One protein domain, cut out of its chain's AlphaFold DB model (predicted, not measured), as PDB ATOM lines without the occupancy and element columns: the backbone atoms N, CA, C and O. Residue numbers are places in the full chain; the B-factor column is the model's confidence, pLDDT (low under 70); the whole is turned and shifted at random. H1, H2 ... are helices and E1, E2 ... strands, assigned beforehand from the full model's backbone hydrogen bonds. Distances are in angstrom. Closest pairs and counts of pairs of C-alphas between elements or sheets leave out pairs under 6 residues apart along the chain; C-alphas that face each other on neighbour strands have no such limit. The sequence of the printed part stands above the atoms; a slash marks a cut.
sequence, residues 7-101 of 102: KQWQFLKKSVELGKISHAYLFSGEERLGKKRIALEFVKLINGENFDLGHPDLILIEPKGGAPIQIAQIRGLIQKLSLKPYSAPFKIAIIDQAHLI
ATOM      1  N   LYS A   7      32.690 -28.481 -16.078       93.44
ATOM      2  CA  LYS A   7      32.583 -27.015 -16.108       93.44
ATOM      3  C   LYS A   7      33.187 -26.431 -17.390       93.44
ATOM      4  O   LYS A   7      32.570 -25.585 -18.030       93.44
ATOM      5  N   GLN A   8      34.369 -26.905 -17.783       94.75
ATOM      6  CA  GLN A   8      35.059 -26.483 -19.005       94.75
ATOM      7  C   GLN A   8      34.252 -26.880 -20.244       94.75
ATOM      8  O   GLN A   8      34.069 -26.075 -21.151       94.75
ATOM      9  N   TRP A   9      33.714 -28.098 -20.258       95.38
ATOM     10  CA  TRP A   9      32.892 -28.588 -21.355       95.38
ATOM     11  C   TRP A   9      31.574 -27.821 -21.492       95.38
ATOM     12  O   TRP A   9      31.198 -27.445 -22.599       95.38
ATOM     13  N   GLN A  10      30.898 -27.518 -20.379       95.56
ATOM     14  CA  GLN A  10      29.692 -26.684 -20.371       95.56
ATOM     15  C   GLN A  10      29.965 -25.271 -20.892       95.56
ATOM     16  O   GLN A  10      29.174 -24.747 -21.673       95.56
ATOM     17  N   PHE A  11      31.091 -24.666 -20.505       95.62
ATOM     18  CA  PHE A  11      31.506 -23.364 -21.027       95.62
ATOM     19  C   PHE A  11      31.674 -23.391 -22.555       95.62
ATOM     20  O   PHE A  11      31.117 -22.542 -23.252       95.62
ATOM     21  N   LEU A  12      32.385 -24.393 -23.082       96.62
ATOM     22  CA  LEU A  12      32.603 -24.550 -24.521       96.62
ATOM     23  C   LEU A  12      31.294 -24.811 -25.272       96.62
ATOM     24  O   LEU A  12      31.031 -24.142 -26.269       96.62
ATOM     25  N   LYS A  13      30.436 -25.705 -24.768       96.19
ATOM     26  CA  LYS A  13      29.111 -25.964 -25.350       96.19
ATOM     27  C   LYS A  13      28.277 -24.699 -25.467       96.19
ATOM     28  O   LYS A  13      27.826 -24.360 -26.557       96.19
ATOM     29  N   LYS A  14      28.174 -23.947 -24.371       96.94
ATOM     30  CA  LYS A  14      27.432 -22.687 -24.340       96.94
ATOM     31  C   LYS A  14      27.990 -21.660 -25.330       96.94
ATOM     32  O   LYS A  14      27.228 -20.884 -25.897       96.94
ATOM     33  N   SER A  15      29.306 -21.651 -25.565       96.88
ATOM     34  CA  SER A  15      29.915 -20.766 -26.567       96.88
ATOM     35  C   SER A  15      29.477 -21.097 -27.999       96.88
ATOM     36  O   SER A  15      29.214 -20.173 -28.767       96.88
ATOM     37  N   VAL A  16      29.315 -22.382 -28.336       95.25
ATOM     38  CA  VAL A  16      28.796 -22.820 -29.646       95.25
ATOM     39  C   VAL A  16      27.306 -22.515 -29.763       95.25
ATOM     40  O   VAL A  16      26.891 -21.907 -30.742       95.25
ATOM     41  N   GLU A  17      26.515 -22.855 -28.739       95.62
ATOM     42  CA  GLU A  17      25.063 -22.612 -28.699       95.62
ATOM     43  C   GLU A  17      24.708 -21.129 -28.875       95.62
ATOM     44  O   GLU A  17      23.743 -20.788 -29.552       95.62
ATOM     45  N   LEU A  18      25.505 -20.231 -28.287       96.62
ATOM     46  CA  LEU A  18      25.314 -18.784 -28.399       96.62
ATOM     47  C   LEU A  18      25.956 -18.172 -29.656       96.62
ATOM     48  O   LEU A  18      25.904 -16.952 -29.812       96.62
ATOM     49  N   GLY A  19      26.614 -18.967 -30.510       93.88
ATOM     50  CA  GLY A  19      27.360 -18.475 -31.675       93.88
ATOM     51  C   GLY A  19      28.555 -17.578 -31.321       93.88
ATOM     52  O   GLY A  19      28.991 -16.772 -32.137       93.88
ATOM     53  N   LYS A  20      29.083 -17.681 -30.094       95.69
ATOM     54  CA  LYS A  20      30.163 -16.843 -29.541       95.69
ATOM     55  C   LYS A  20      31.463 -17.634 -29.400       95.69
ATOM     56  O   LYS A  20      31.997 -17.784 -28.301       95.69
ATOM     57  N   ILE A  21      31.967 -18.149 -30.517       95.06
ATOM     58  CA  ILE A  21      33.206 -18.935 -30.564       95.06
ATOM     59  C   ILE A  21      34.409 -17.987 -30.706       95.06
ATOM     60  O   ILE A  21      34.429 -17.124 -31.583       95.06
ATOM     61  N   SER A  22      35.417 -18.137 -29.842       95.00
ATOM     62  CA  SER A  22      36.685 -17.399 -29.936       95.00
ATOM     63  C   SER A  22      37.560 -17.955 -31.063       95.00
ATOM     64  O   SER A  22      37.535 -19.146 -31.357       95.00
ATOM     65  N   HIS A  23      38.401 -17.104 -31.650       94.06
ATOM     66  CA  HIS A  23      39.371 -17.514 -32.669       94.06
ATOM     67  C   HIS A  23      40.520 -18.365 -32.100       94.06
ATOM     68  O   HIS A  23      41.199 -19.061 -32.851       94.06
ATOM     69  N   ALA A  24      40.758 -18.303 -30.785       96.12
ATOM     70  CA  ALA A  24      41.828 -19.035 -30.120       96.12
ATOM     71  C   ALA A  24      41.434 -19.463 -28.702       96.12
ATOM     72  O   ALA A  24      40.783 -18.716 -27.963       96.12
ATOM     73  N   TYR A  25      41.886 -20.660 -28.325       96.69
ATOM     74  CA  TYR A  25      41.728 -21.247 -26.998       96.69
ATOM     75  C   TYR A  25      43.050 -21.877 -26.554       96.69
ATOM     76  O   TYR A  25      43.700 -22.576 -27.331       96.69
ATOM     77  N   LEU A  26      43.423 -21.667 -25.290       96.19
ATOM     78  CA  LEU A  26      44.560 -22.331 -24.657       96.19
ATOM     79  C   LEU A  26      44.052 -23.306 -23.594       96.19
ATOM     80  O   LEU A  26      43.443 -22.903 -22.607       96.19
ATOM     81  N   PHE A  27      44.334 -24.592 -23.788       95.38
ATOM     82  CA  PHE A  27      44.042 -25.630 -22.803       95.38
ATOM     83  C   PHE A  27      45.288 -25.896 -21.952       95.38
ATOM     84  O   PHE A  27      46.231 -26.547 -22.405       95.38
ATOM     85  N   SER A  28      45.288 -25.420 -20.708       94.12
ATOM     86  CA  SER A  28      46.394 -25.572 -19.751       94.12
ATOM     87  C   SER A  28      46.005 -26.434 -18.547       94.12
ATOM     88  O   SER A  28      44.845 -26.472 -18.145       94.12
ATOM     89  N   GLY A  29      46.980 -27.131 -17.963       92.31
ATOM     90  CA  GLY A  29      46.797 -28.005 -16.798       92.31
ATOM     91  C   GLY A  29      47.826 -29.134 -16.775       92.31
ATOM     92  O   GLY A  29      48.644 -29.230 -17.694       92.31
ATOM     93  N   GLU A  30      47.755 -30.012 -15.777       91.81
ATOM     94  CA  GLU A  30      48.670 -31.152 -15.620       91.81
ATOM     95  C   GLU A  30      48.697 -32.081 -16.842       91.81
ATOM     96  O   GLU A  30      47.751 -32.161 -17.646       91.81
ATOM     97  N   GLU A  31      49.825 -32.765 -17.022       88.31
ATOM     98  CA  GLU A  31      50.006 -33.725 -18.104       88.31
ATOM     99  C   GLU A  31      48.969 -34.854 -18.014       88.31
ATOM    100  O   GLU A  31      48.510 -35.221 -16.938       88.31
ATOM    101  N   ARG A  32      48.558 -35.399 -19.165       86.12
ATOM    102  CA  ARG A  32      47.633 -36.548 -19.260       86.12
ATOM    103  C   ARG A  32      46.209 -36.330 -18.714       86.12
ATOM    104  O   ARG A  32      45.399 -37.243 -18.807       86.12
ATOM    105  N   LEU A  33      45.826 -35.108 -18.325       90.19
ATOM    106  CA  LEU A  33      44.440 -34.750 -17.957       90.19
ATOM    107  C   LEU A  33      43.404 -34.825 -19.101       90.19
ATOM    108  O   LEU A  33      42.239 -34.499 -18.892       90.19
ATOM    109  N   GLY A  34      43.788 -35.197 -20.326       90.81
ATOM    110  CA  GLY A  34      42.855 -35.280 -21.459       90.81
ATOM    111  C   GLY A  34      42.570 -33.950 -22.171       90.81
ATOM    112  O   GLY A  34      41.589 -33.848 -22.902       90.81
ATOM    113  N   LYS A  35      43.441 -32.942 -22.020       93.81
ATOM    114  CA  LYS A  35      43.318 -31.618 -22.668       93.81
ATOM    115  C   LYS A  35      43.126 -31.709 -24.189       93.81
ATOM    116  O   LYS A  35      42.184 -31.137 -24.728       93.81
ATOM    117  N   LYS A  36      43.966 -32.506 -24.865       93.12
ATOM    118  CA  LYS A  36      43.850 -32.786 -26.307       93.12
ATOM    119  C   LYS A  36      42.493 -33.393 -26.668       93.12
ATOM    120  O   LYS A  36      41.910 -33.032 -27.683       93.12
ATOM    121  N   ARG A  37      41.973 -34.292 -25.825       92.81
ATOM    122  CA  ARG A  37      40.673 -34.930 -26.051       92.81
ATOM    123  C   ARG A  37      39.544 -33.904 -26.019       92.81
ATOM    124  O   ARG A  37      38.719 -33.913 -26.917       92.81
ATOM    125  N   ILE A  38      39.541 -32.993 -25.047       94.94
ATOM    126  CA  ILE A  38      38.540 -31.914 -24.980       94.94
ATOM    127  C   ILE A  38      38.628 -30.999 -26.197       94.94
ATOM    128  O   ILE A  38      37.594 -30.656 -26.760       94.94
ATOM    129  N   ALA A  39      39.840 -30.636 -26.626       94.94
ATOM    130  CA  ALA A  39      40.026 -29.830 -27.829       94.94
ATOM    131  C   ALA A  39      39.431 -30.523 -29.070       94.94
ATOM    132  O   ALA A  39      38.701 -29.891 -29.825       94.94
ATOM    133  N   LEU A  40      39.669 -31.827 -29.246       93.25
ATOM    134  CA  LEU A  40      39.102 -32.603 -30.358       93.25
ATOM    135  C   LEU A  40      37.571 -32.688 -30.305       93.25
ATOM    136  O   LEU A  40      36.913 -32.480 -31.318       93.25
ATOM    137  N   GLU A  41      36.997 -32.956 -29.133       93.44
ATOM    138  CA  GLU A  41      35.539 -33.004 -28.952       93.44
ATOM    139  C   GLU A  41      34.900 -31.633 -29.215       93.44
ATOM    140  O   GLU A  41      33.830 -31.544 -29.809       93.44
ATOM    141  N   PHE A  42      35.569 -30.544 -28.830       95.31
ATOM    142  CA  PHE A  42      35.101 -29.189 -29.112       95.31
ATOM    143  C   PHE A  42      35.110 -28.882 -30.610       95.31
ATOM    144  O   PHE A  42      34.163 -28.306 -31.132       95.31
ATOM    145  N   VAL A  43      36.141 -29.326 -31.326       94.88
ATOM    146  CA  VAL A  43      36.210 -29.195 -32.783       94.88
ATOM    147  C   VAL A  43      35.089 -29.978 -33.475       94.88
ATOM    148  O   VAL A  43      34.448 -29.439 -34.377       94.88
ATOM    149  N   LYS A  44      34.791 -31.200 -33.015       93.50
ATOM    150  CA  LYS A  44      33.630 -31.979 -33.480       93.50
ATOM    151  C   LYS A  44      32.312 -31.262 -33.206       93.50
ATOM    152  O   LYS A  44      31.435 -31.237 -34.059       93.50
ATOM    153  N   LEU A  45      32.183 -30.624 -32.046       93.44
ATOM    154  CA  LEU A  45      30.994 -29.842 -31.716       93.44
ATOM    155  C   LEU A  45      30.797 -28.643 -32.661       93.44
ATOM    156  O   LEU A  45      29.663 -28.315 -32.989       93.44
ATOM    157  N   ILE A  46      31.882 -27.997 -33.098       93.94
ATOM    158  CA  ILE A  46      31.832 -26.833 -33.998       93.94
ATOM    159  C   ILE A  46      31.529 -27.240 -35.448       93.94
ATOM    160  O   ILE A  46      30.719 -26.593 -36.107       93.94
ATOM    161  N   ASN A  47      32.200 -28.277 -35.959       92.44
ATOM    162  CA  ASN A  47      32.170 -28.635 -37.383       92.44
ATOM    163  C   ASN A  47      31.283 -29.852 -37.719       92.44
ATOM    164  O   ASN A  47      31.123 -30.167 -38.897       92.44
ATOM    165  N   GLY A  48      30.704 -30.522 -36.719       87.25
ATOM    166  CA  GLY A  48      29.835 -31.693 -36.875       87.25
ATOM    167  C   GLY A  48      30.495 -33.026 -36.493       87.25
ATOM    168  O   GLY A  48      31.716 -33.146 -36.384       87.25
ATOM    169  N   GLU A  49      29.668 -34.059 -36.292       70.88
ATOM    170  CA  GLU A  49      30.092 -35.338 -35.690       70.88
ATOM    171  C   GLU A  49      31.113 -36.133 -36.527       70.88
ATOM    172  O   GLU A  49      31.940 -36.845 -35.957       70.88
ATOM    173  N   ASN A  50      31.128 -35.950 -37.854       76.62
ATOM    174  CA  ASN A  50      32.034 -36.646 -38.784       76.62
ATOM    175  C   ASN A  50      33.414 -35.973 -38.940       76.62
ATOM    176  O   ASN A  50      34.147 -36.239 -39.893       76.62
ATOM    177  N   PHE A  51      33.772 -35.063 -38.035       82.00
ATOM    178  CA  PHE A  51      35.030 -34.328 -38.103       82.00
ATOM    179  C   PHE A  51      36.154 -35.068 -37.357       82.00
ATOM    180  O   PHE A  51      36.416 -34.828 -36.178       82.00
ATOM    181  N   ASP A  52      36.814 -36.004 -38.041       84.44
ATOM    182  CA  ASP A  52      37.889 -36.835 -37.481       84.44
ATOM    183  C   ASP A  52      39.304 -36.310 -37.787       84.44
ATOM    184  O   ASP A  52      39.498 -35.369 -38.553       84.44
ATOM    185  N   LEU A  53      40.327 -36.950 -37.201       83.88
ATOM    186  CA  LEU A  53      41.745 -36.571 -37.337       83.88
ATOM    187  C   LEU A  53      42.266 -36.522 -38.787       83.88
ATOM    188  O   LEU A  53      43.296 -35.902 -39.031       83.88
ATOM    189  N   GLY A  54      41.582 -37.176 -39.730       85.62
ATOM    190  CA  GLY A  54      41.924 -37.162 -41.155       85.62
ATOM    191  C   GLY A  54      41.241 -36.059 -41.969       85.62
ATOM    192  O   GLY A  54      41.449 -35.992 -43.179       85.62
ATOM    193  N   HIS A  55      40.404 -35.221 -41.352       91.88
ATOM    194  CA  HIS A  55      39.642 -34.210 -42.077       91.88
ATOM    195  C   HIS A  55      40.570 -33.112 -42.643       91.88
ATOM    196  O   HIS A  55      41.400 -32.587 -41.902       91.88
ATOM    197  N   PRO A  56      40.425 -32.694 -43.919       91.44
ATOM    198  CA  PRO A  56      41.323 -31.711 -44.550       91.44
ATOM    199  C   PRO A  56      41.304 -30.329 -43.876       91.44
ATOM    200  O   PRO A  56      42.292 -29.598 -43.918       91.44
ATOM    201  N   ASP A  57      40.187 -29.986 -43.232       94.31
ATOM    202  CA  ASP A  57      40.030 -28.745 -42.459       94.31
ATOM    203  C   ASP A  57      40.482 -28.846 -40.993       94.31
ATOM    204  O   ASP A  57      40.355 -27.869 -40.253       94.31
ATOM    205  N   LEU A  58      41.018 -29.998 -40.570       94.69
ATOM    206  CA  LEU A  58      41.681 -30.172 -39.280       94.69
ATOM    207  C   LEU A  58      43.188 -30.275 -39.484       94.69
ATOM    208  O   LEU A  58      43.680 -31.172 -40.164       94.69
ATOM    209  N   ILE A  59      43.945 -29.391 -38.843       95.00
ATOM    210  CA  ILE A  59      45.404 -29.447 -38.883       95.00
ATOM    211  C   ILE A  59      45.925 -29.733 -37.482       95.00
ATOM    212  O   ILE A  59      45.822 -28.899 -36.587       95.00
ATOM    213  N   LEU A  60      46.514 -30.910 -37.296       94.38
ATOM    214  CA  LEU A  60      47.164 -31.289 -36.049       94.38
ATOM    215  C   LEU A  60      48.676 -31.034 -36.151       94.38
ATOM    216  O   LEU A  60      49.343 -31.536 -37.056       94.38
ATOM    217  N   ILE A  61      49.212 -30.240 -35.225       94.38
ATOM    218  CA  ILE A  61      50.648 -30.037 -35.032       94.38
ATOM    219  C   ILE A  61      51.065 -30.725 -33.740       94.38
ATOM    220  O   ILE A  61      50.513 -30.456 -32.677       94.38
ATOM    221  N   GLU A  62      52.074 -31.582 -33.857       92.06
ATOM    222  CA  GLU A  62      52.665 -32.331 -32.753       92.06
ATOM    223  C   GLU A  62      54.196 -32.269 -32.841       92.06
ATOM    224  O   GLU A  62      54.752 -32.122 -33.943       92.06
ATOM    225  N   PRO A  63      54.895 -32.391 -31.700       90.75
ATOM    226  CA  PRO A  63      56.338 -32.591 -31.688       90.75
ATOM    227  C   PRO A  63      56.698 -33.893 -32.420       90.75
ATOM    228  O   PRO A  63      56.178 -34.968 -32.116       90.75
ATOM    229  N   LYS A  64      57.609 -33.815 -33.396       86.69
ATOM    230  CA  LYS A  64      58.071 -34.995 -34.142       86.69
ATOM    231  C   LYS A  64      59.189 -35.689 -33.368       86.69
ATOM    232  O   LYS A  64      60.252 -35.108 -33.184       86.69
ATOM    233  N   GLY A  65      58.960 -36.928 -32.926       81.19
ATOM    234  CA  GLY A  65      59.994 -37.751 -32.277       81.19
ATOM    235  C   GLY A  65      60.540 -37.171 -30.966       81.19
ATOM    236  O   GLY A  65      61.716 -37.343 -30.672       81.19
ATOM    237  N   GLY A  66      59.719 -36.432 -30.209       77.00
ATOM    238  CA  GLY A  66      60.142 -35.768 -28.966       77.00
ATOM    239  C   GLY A  66      60.958 -34.484 -29.169       77.00
ATOM    240  O   GLY A  66      61.323 -33.833 -28.192       77.00
ATOM    241  N   ALA A  67      61.223 -34.087 -30.417       85.19
ATOM    242  CA  ALA A  67      61.840 -32.806 -30.726       85.19
ATOM    243  C   ALA A  67      60.846 -31.645 -30.517       85.19
ATOM    244  O   ALA A  67      59.636 -31.833 -30.689       85.19
ATOM    245  N   PRO A  68      61.334 -30.434 -30.185       91.44
ATOM    246  CA  PRO A  68      60.491 -29.248 -30.076       91.44
ATOM    247  C   PRO A  68      59.755 -28.949 -31.387       91.44
ATOM    248  O   PRO A  68      60.215 -29.304 -32.477       91.44
ATOM    249  N   ILE A  69      58.623 -28.254 -31.279       93.62
ATOM    250  CA  ILE A  69      57.864 -27.795 -32.443       93.62
ATOM    251  C   ILE A  69      58.658 -26.665 -33.092       93.62
ATOM    252  O   ILE A  69      58.844 -25.604 -32.499       93.62
ATOM    253  N   GLN A  70      59.128 -26.904 -34.311       93.50
ATOM    254  CA  GLN A  70      59.992 -25.967 -35.018       93.50
ATOM    255  C   GLN A  70      59.193 -24.805 -35.612       93.50
ATOM    256  O   GLN A  70      58.092 -24.996 -36.140       93.50
ATOM    257  N   ILE A  71      59.809 -23.623 -35.680       92.88
ATOM    258  CA  ILE A  71      59.244 -22.451 -36.365       92.88
ATOM    259  C   ILE A  71      58.787 -22.737 -37.807       92.88
ATOM    260  O   ILE A  71      57.786 -22.183 -38.262       92.88
ATOM    261  N   ALA A  72      59.462 -23.642 -38.526       93.19
ATOM    262  CA  ALA A  72      59.061 -24.057 -39.870       93.19
ATOM    263  C   ALA A  72      57.678 -24.738 -39.890       93.19
ATOM    264  O   ALA A  72      56.882 -24.481 -40.793       93.19
ATOM    265  N   GLN A  73      57.354 -25.547 -38.872       93.69
ATOM    266  CA  GLN A  73      56.033 -26.170 -38.731       93.69
ATOM    267  C   GLN A  73      54.951 -25.112 -38.499       93.69
ATOM    268  O   GLN A  73      53.891 -25.185 -39.120       93.69
ATOM    269  N   ILE A  74      55.231 -24.105 -37.664       94.69
ATOM    270  CA  ILE A  74      54.296 -23.004 -37.389       94.69
ATOM    271  C   ILE A  74      54.074 -22.139 -38.633       94.69
ATOM    272  O   ILE A  74      52.935 -21.838 -38.978       94.69
ATOM    273  N   ARG A  75      55.134 -21.787 -39.370       95.50
ATOM    274  CA  ARG A  75      55.005 -21.042 -40.636       95.50
ATOM    275  C   ARG A  75      54.177 -21.813 -41.666       95.50
ATOM    276  O   ARG A  75      53.289 -21.235 -42.287       95.50
ATOM    277  N   GLY A  76      54.414 -23.120 -41.799       95.88
ATOM    278  CA  GLY A  76      53.607 -23.987 -42.660       95.88
ATOM    279  C   GLY A  76      52.147 -24.085 -42.206       95.88
ATOM    280  O   GLY A  76      51.244 -24.095 -43.041       95.88
ATOM    281  N   LEU A  77      51.896 -24.107 -40.893       95.12
ATOM    282  CA  LEU A  77      50.545 -24.073 -40.334       95.12
ATOM    283  C   LEU A  77      49.811 -22.780 -40.718       95.12
ATOM    284  O   LEU A  77      48.687 -22.852 -41.210       95.12
ATOM    285  N   ILE A  78      50.446 -21.621 -40.531       95.81
ATOM    286  CA  ILE A  78      49.859 -20.309 -40.852       95.81
ATOM    287  C   ILE A  78      49.447 -20.250 -42.329       95.81
ATOM    288  O   ILE A  78      48.327 -19.848 -42.639       95.81
ATOM    289  N   GLN A  79      50.307 -20.720 -43.240       96.25
ATOM    290  CA  GLN A  79      49.973 -20.777 -44.668       96.25
ATOM    291  C   GLN A  79      48.748 -21.658 -44.937       96.25
ATOM    292  O   GLN A  79      47.832 -21.235 -45.637       96.25
ATOM    293  N   LYS A  80      48.667 -22.852 -44.339       94.56
ATOM    294  CA  LYS A  80      47.511 -23.748 -44.519       94.56
ATOM    295  C   LYS A  80      46.211 -23.158 -43.965       94.56
ATOM    296  O   LYS A  80      45.161 -23.327 -44.588       94.56
ATOM    297  N   LEU A  81      46.281 -22.468 -42.824       94.75
ATOM    298  CA  LEU A  81      45.140 -21.784 -42.207       94.75
ATOM    299  C   LEU A  81      44.641 -20.592 -43.031       94.75
ATOM    300  O   LEU A  81      43.447 -20.319 -43.010       94.75
ATOM    301  N   SER A  82      45.518 -19.918 -43.786       94.94
ATOM    302  CA  SER A  82      45.115 -18.808 -44.668       94.94
ATOM    303  C   SER A  82      44.279 -19.235 -45.880       94.94
ATOM    304  O   SER A  82      43.607 -18.407 -46.493       94.94
ATOM    305  N   LEU A  83      44.289 -20.524 -46.229       94.69
ATOM    306  CA  LEU A  83      43.465 -21.062 -47.309       94.69
ATOM    307  C   LEU A  83      42.016 -21.229 -46.839       94.69
ATOM    308  O   LEU A  83      41.780 -21.594 -45.685       94.69
ATOM    309  N   LYS A  84      41.046 -21.097 -47.749       94.00
ATOM    310  CA  LYS A  84      39.631 -21.367 -47.442       94.00
ATOM    311  C   LYS A  84      39.421 -22.797 -46.913       94.00
ATOM    312  O   LYS A  84      40.157 -23.698 -47.338       94.00
ATOM    313  N   PRO A  85      38.462 -23.017 -45.994       93.44
ATOM    314  CA  PRO A  85      38.004 -24.358 -45.656       93.44
ATOM    315  C   PRO A  85      37.593 -25.130 -46.913       93.44
ATOM    316  O   PRO A  85      37.060 -24.541 -47.855       93.44
ATOM    317  N   TYR A  86      37.883 -26.424 -46.940       91.38
ATOM    318  CA  TYR A  86      37.558 -27.323 -48.036       91.38
ATOM    319  C   TYR A  86      36.063 -27.646 -48.053       91.38
ATOM    320  O   TYR A  86      35.407 -27.468 -49.075       91.38
ATOM    321  N   SER A  87      35.521 -28.087 -46.917       90.06
ATOM    322  CA  SER A  87      34.110 -28.482 -46.795       90.06
ATOM    323  C   SER A  87      33.484 -28.169 -45.439       90.06
ATOM    324  O   SER A  87      32.259 -28.169 -45.330       90.06
ATOM    325  N   ALA A  88      34.283 -27.916 -44.399       91.06
ATOM    326  CA  ALA A  88      33.765 -27.593 -43.075       91.06
ATOM    327  C   ALA A  88      33.470 -26.091 -42.910       91.06
ATOM    328  O   ALA A  88      34.099 -25.266 -43.576       91.06
ATOM    329  N   PRO A  89      32.574 -25.710 -41.978       90.19
ATOM    330  CA  PRO A  89      32.316 -24.305 -41.662       90.19
ATOM    331  C   PRO A  89      33.579 -23.549 -41.230       90.19
ATOM    332  O   PRO A  89      33.809 -22.418 -41.658       90.19
ATOM    333  N   PHE A  90      34.423 -24.190 -40.416       92.38
ATOM    334  CA  PHE A  90      35.670 -23.617 -39.923       92.38
ATOM    335  C   PHE A  90      36.861 -24.521 -40.225       92.38
ATOM    336  O   PHE A  90      36.818 -25.733 -40.008       92.38
ATOM    337  N   LYS A  91      37.972 -23.905 -40.634       94.69
ATOM    338  CA  LYS A  91      39.283 -24.557 -40.654       94.69
ATOM    339  C   LYS A  91      39.956 -24.354 -39.306       94.69
ATOM    340  O   LYS A  91      40.128 -23.217 -38.870       94.69
ATOM    341  N   ILE A  92      40.321 -25.447 -38.645       95.88
ATOM    342  CA  ILE A  92      40.785 -25.424 -37.258       95.88
ATOM    343  C   ILE A  92      42.140 -26.114 -37.148       95.88
ATOM    344  O   ILE A  92      42.390 -27.158 -37.748       95.88
ATOM    345  N   ALA A  93      43.020 -25.524 -36.342       96.56
ATOM    346  CA  ALA A  93      44.292 -26.116 -35.974       96.56
ATOM    347  C   ALA A  93      44.313 -26.501 -34.497       96.56
ATOM    348  O   ALA A  93      43.860 -25.742 -33.642       96.56
ATOM    349  N   ILE A  94      44.904 -27.654 -34.197       96.25
ATOM    350  CA  ILE A  94      45.235 -28.075 -32.839       96.25
ATOM    351  C   ILE A  94      46.752 -28.183 -32.755       96.25
ATOM    352  O   ILE A  94      47.370 -28.922 -33.516       96.25
ATOM    353  N   ILE A  95      47.344 -27.450 -31.816       95.75
ATOM    354  CA  ILE A  95      48.764 -27.567 -31.482       95.75
ATOM    355  C   ILE A  95      48.851 -28.336 -30.168       95.75
ATOM    356  O   ILE A  95      48.572 -27.786 -29.101       95.75
ATOM    357  N   ASP A  96      49.200 -29.618 -30.242       93.88
ATOM    358  CA  ASP A  96      49.435 -30.406 -29.038       93.88
ATOM    359  C   ASP A  96      50.802 -30.057 -28.448       93.88
ATOM    360  O   ASP A  96      51.767 -29.825 -29.173       93.88
ATOM    361  N   GLN A  97      50.882 -30.008 -27.117       92.31
ATOM    362  CA  GLN A  97      52.103 -29.640 -26.391       92.31
ATOM    363  C   GLN A  97      52.715 -28.301 -26.853       92.31
ATOM    364  O   GLN A  97      53.925 -28.172 -27.010       92.31
ATOM    365  N   ALA A  98      51.881 -27.266 -27.009       92.06
ATOM    366  CA  ALA A  98      52.297 -25.935 -27.475       92.06
ATOM    367  C   ALA A  98      53.428 -25.269 -26.653       92.06
ATOM    368  O   ALA A  98      54.098 -24.370 -27.148       92.06
ATOM    369  N   HIS A  99      53.685 -25.724 -25.421       91.38
ATOM    370  CA  HIS A  99      54.824 -25.274 -24.610       91.38
ATOM    371  C   HIS A  99      56.195 -25.699 -25.177       91.38
ATOM    372  O   HIS A  99      57.219 -25.188 -24.735       91.38
ATOM    373  N   LEU A 100      56.228 -26.622 -26.145       92.50
ATOM    374  CA  LEU A 100      57.441 -27.076 -26.834       92.50
ATOM    375  C   LEU A 100      57.762 -26.275 -28.105       92.50
ATOM    376  O   LEU A 100      58.681 -26.655 -28.831       92.50
ATOM    377  N   ILE A 101      57.017 -25.208 -28.410       90.19
ATOM    378  CA  ILE A 101      57.340 -24.310 -29.527       90.19
ATOM    379  C   ILE A 101      58.644 -23.572 -29.208       90.19
ATOM    380  O   ILE A 101      58.768 -22.967 -28.142       90.19
TER     381      ILE A 101
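AT A GLANCE: This is residues 7 to 101 of the 102 residues of an uncharacterized protein of marine sediment metagenome (UniProt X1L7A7). What is the main shape? A narrow two-stranded strip, E1 and E2, lies between helices H2 and H3, and H1 packs side by side on H2, away from the strip. What are the counts? The printed part has 95 residues with three named helices and two named strands, in the order H1, H2, E1, H3, E2; the sheet, E1 = E2, is parallel. It is mostly helix, with under half of the residues in named elements. How large is it? It is compact, with a radius of gyration of the C-alphas of 13.7 A and spans of 38 by 34 by 21 A.

HOW THE PARTS SIT: How do the first two helices stand? H1, residues 7 to 17, touches H2, residues 35 to 47, at a shallow tilt of 16 degrees, the same way; their closest C-alphas are those of Val 16 and Ile 46, 6.7 A apart. How do the strands pair? E1, residues 58 to 61, and E2, residues 92 to 95, are parallel neighbours at 16 degrees; N 59 and O 92 are 2.9 A apart and N 94 and O 59 2.8 A, within hydrogen-bond range. The closest C-alphas of H2 and E2 are those of Val 43 and Ile 92, 7.4 A apart. Where is the last helix? H3, residues 71 to 82, forms with E1 and E2 a strand-helix-strand unit, two parallel neighbour strands with a helix between them in the chain, and its crossover is right-handed. The closest C-alphas of H3 and E2 are those of Leu 81 and Ile 92, 7.5 A apart; H2 and H3 are apart. Are the helix backbones complete? In H1, H2 and H3 every O i to N i+4 pair is within hydrogen-bond range.

IN THESE COORDINATES: Where does the first element begin? C-alpha 7 of H1 is at (32.583, -27.015, -16.108). How long are the elements? From first to last C-alpha H1 measures 15.3 A, H2 18.7 A, E1 9.9 A, H3 16.8 A and E2 10.1 A. Where does the last one end? C-alpha 95 of E2 is at (48.764, -27.567, -31.482).

THE WHOLE: Which C-alphas are farthest apart? Those of Leu 18 and Gly 65, at 39.7 A. Is there a cut or a long link? The printed part has no cut, and the link from H1 to H2, 17 residues, is long. Is confidence low anywhere? No printed residue is under 70 in pLDDT.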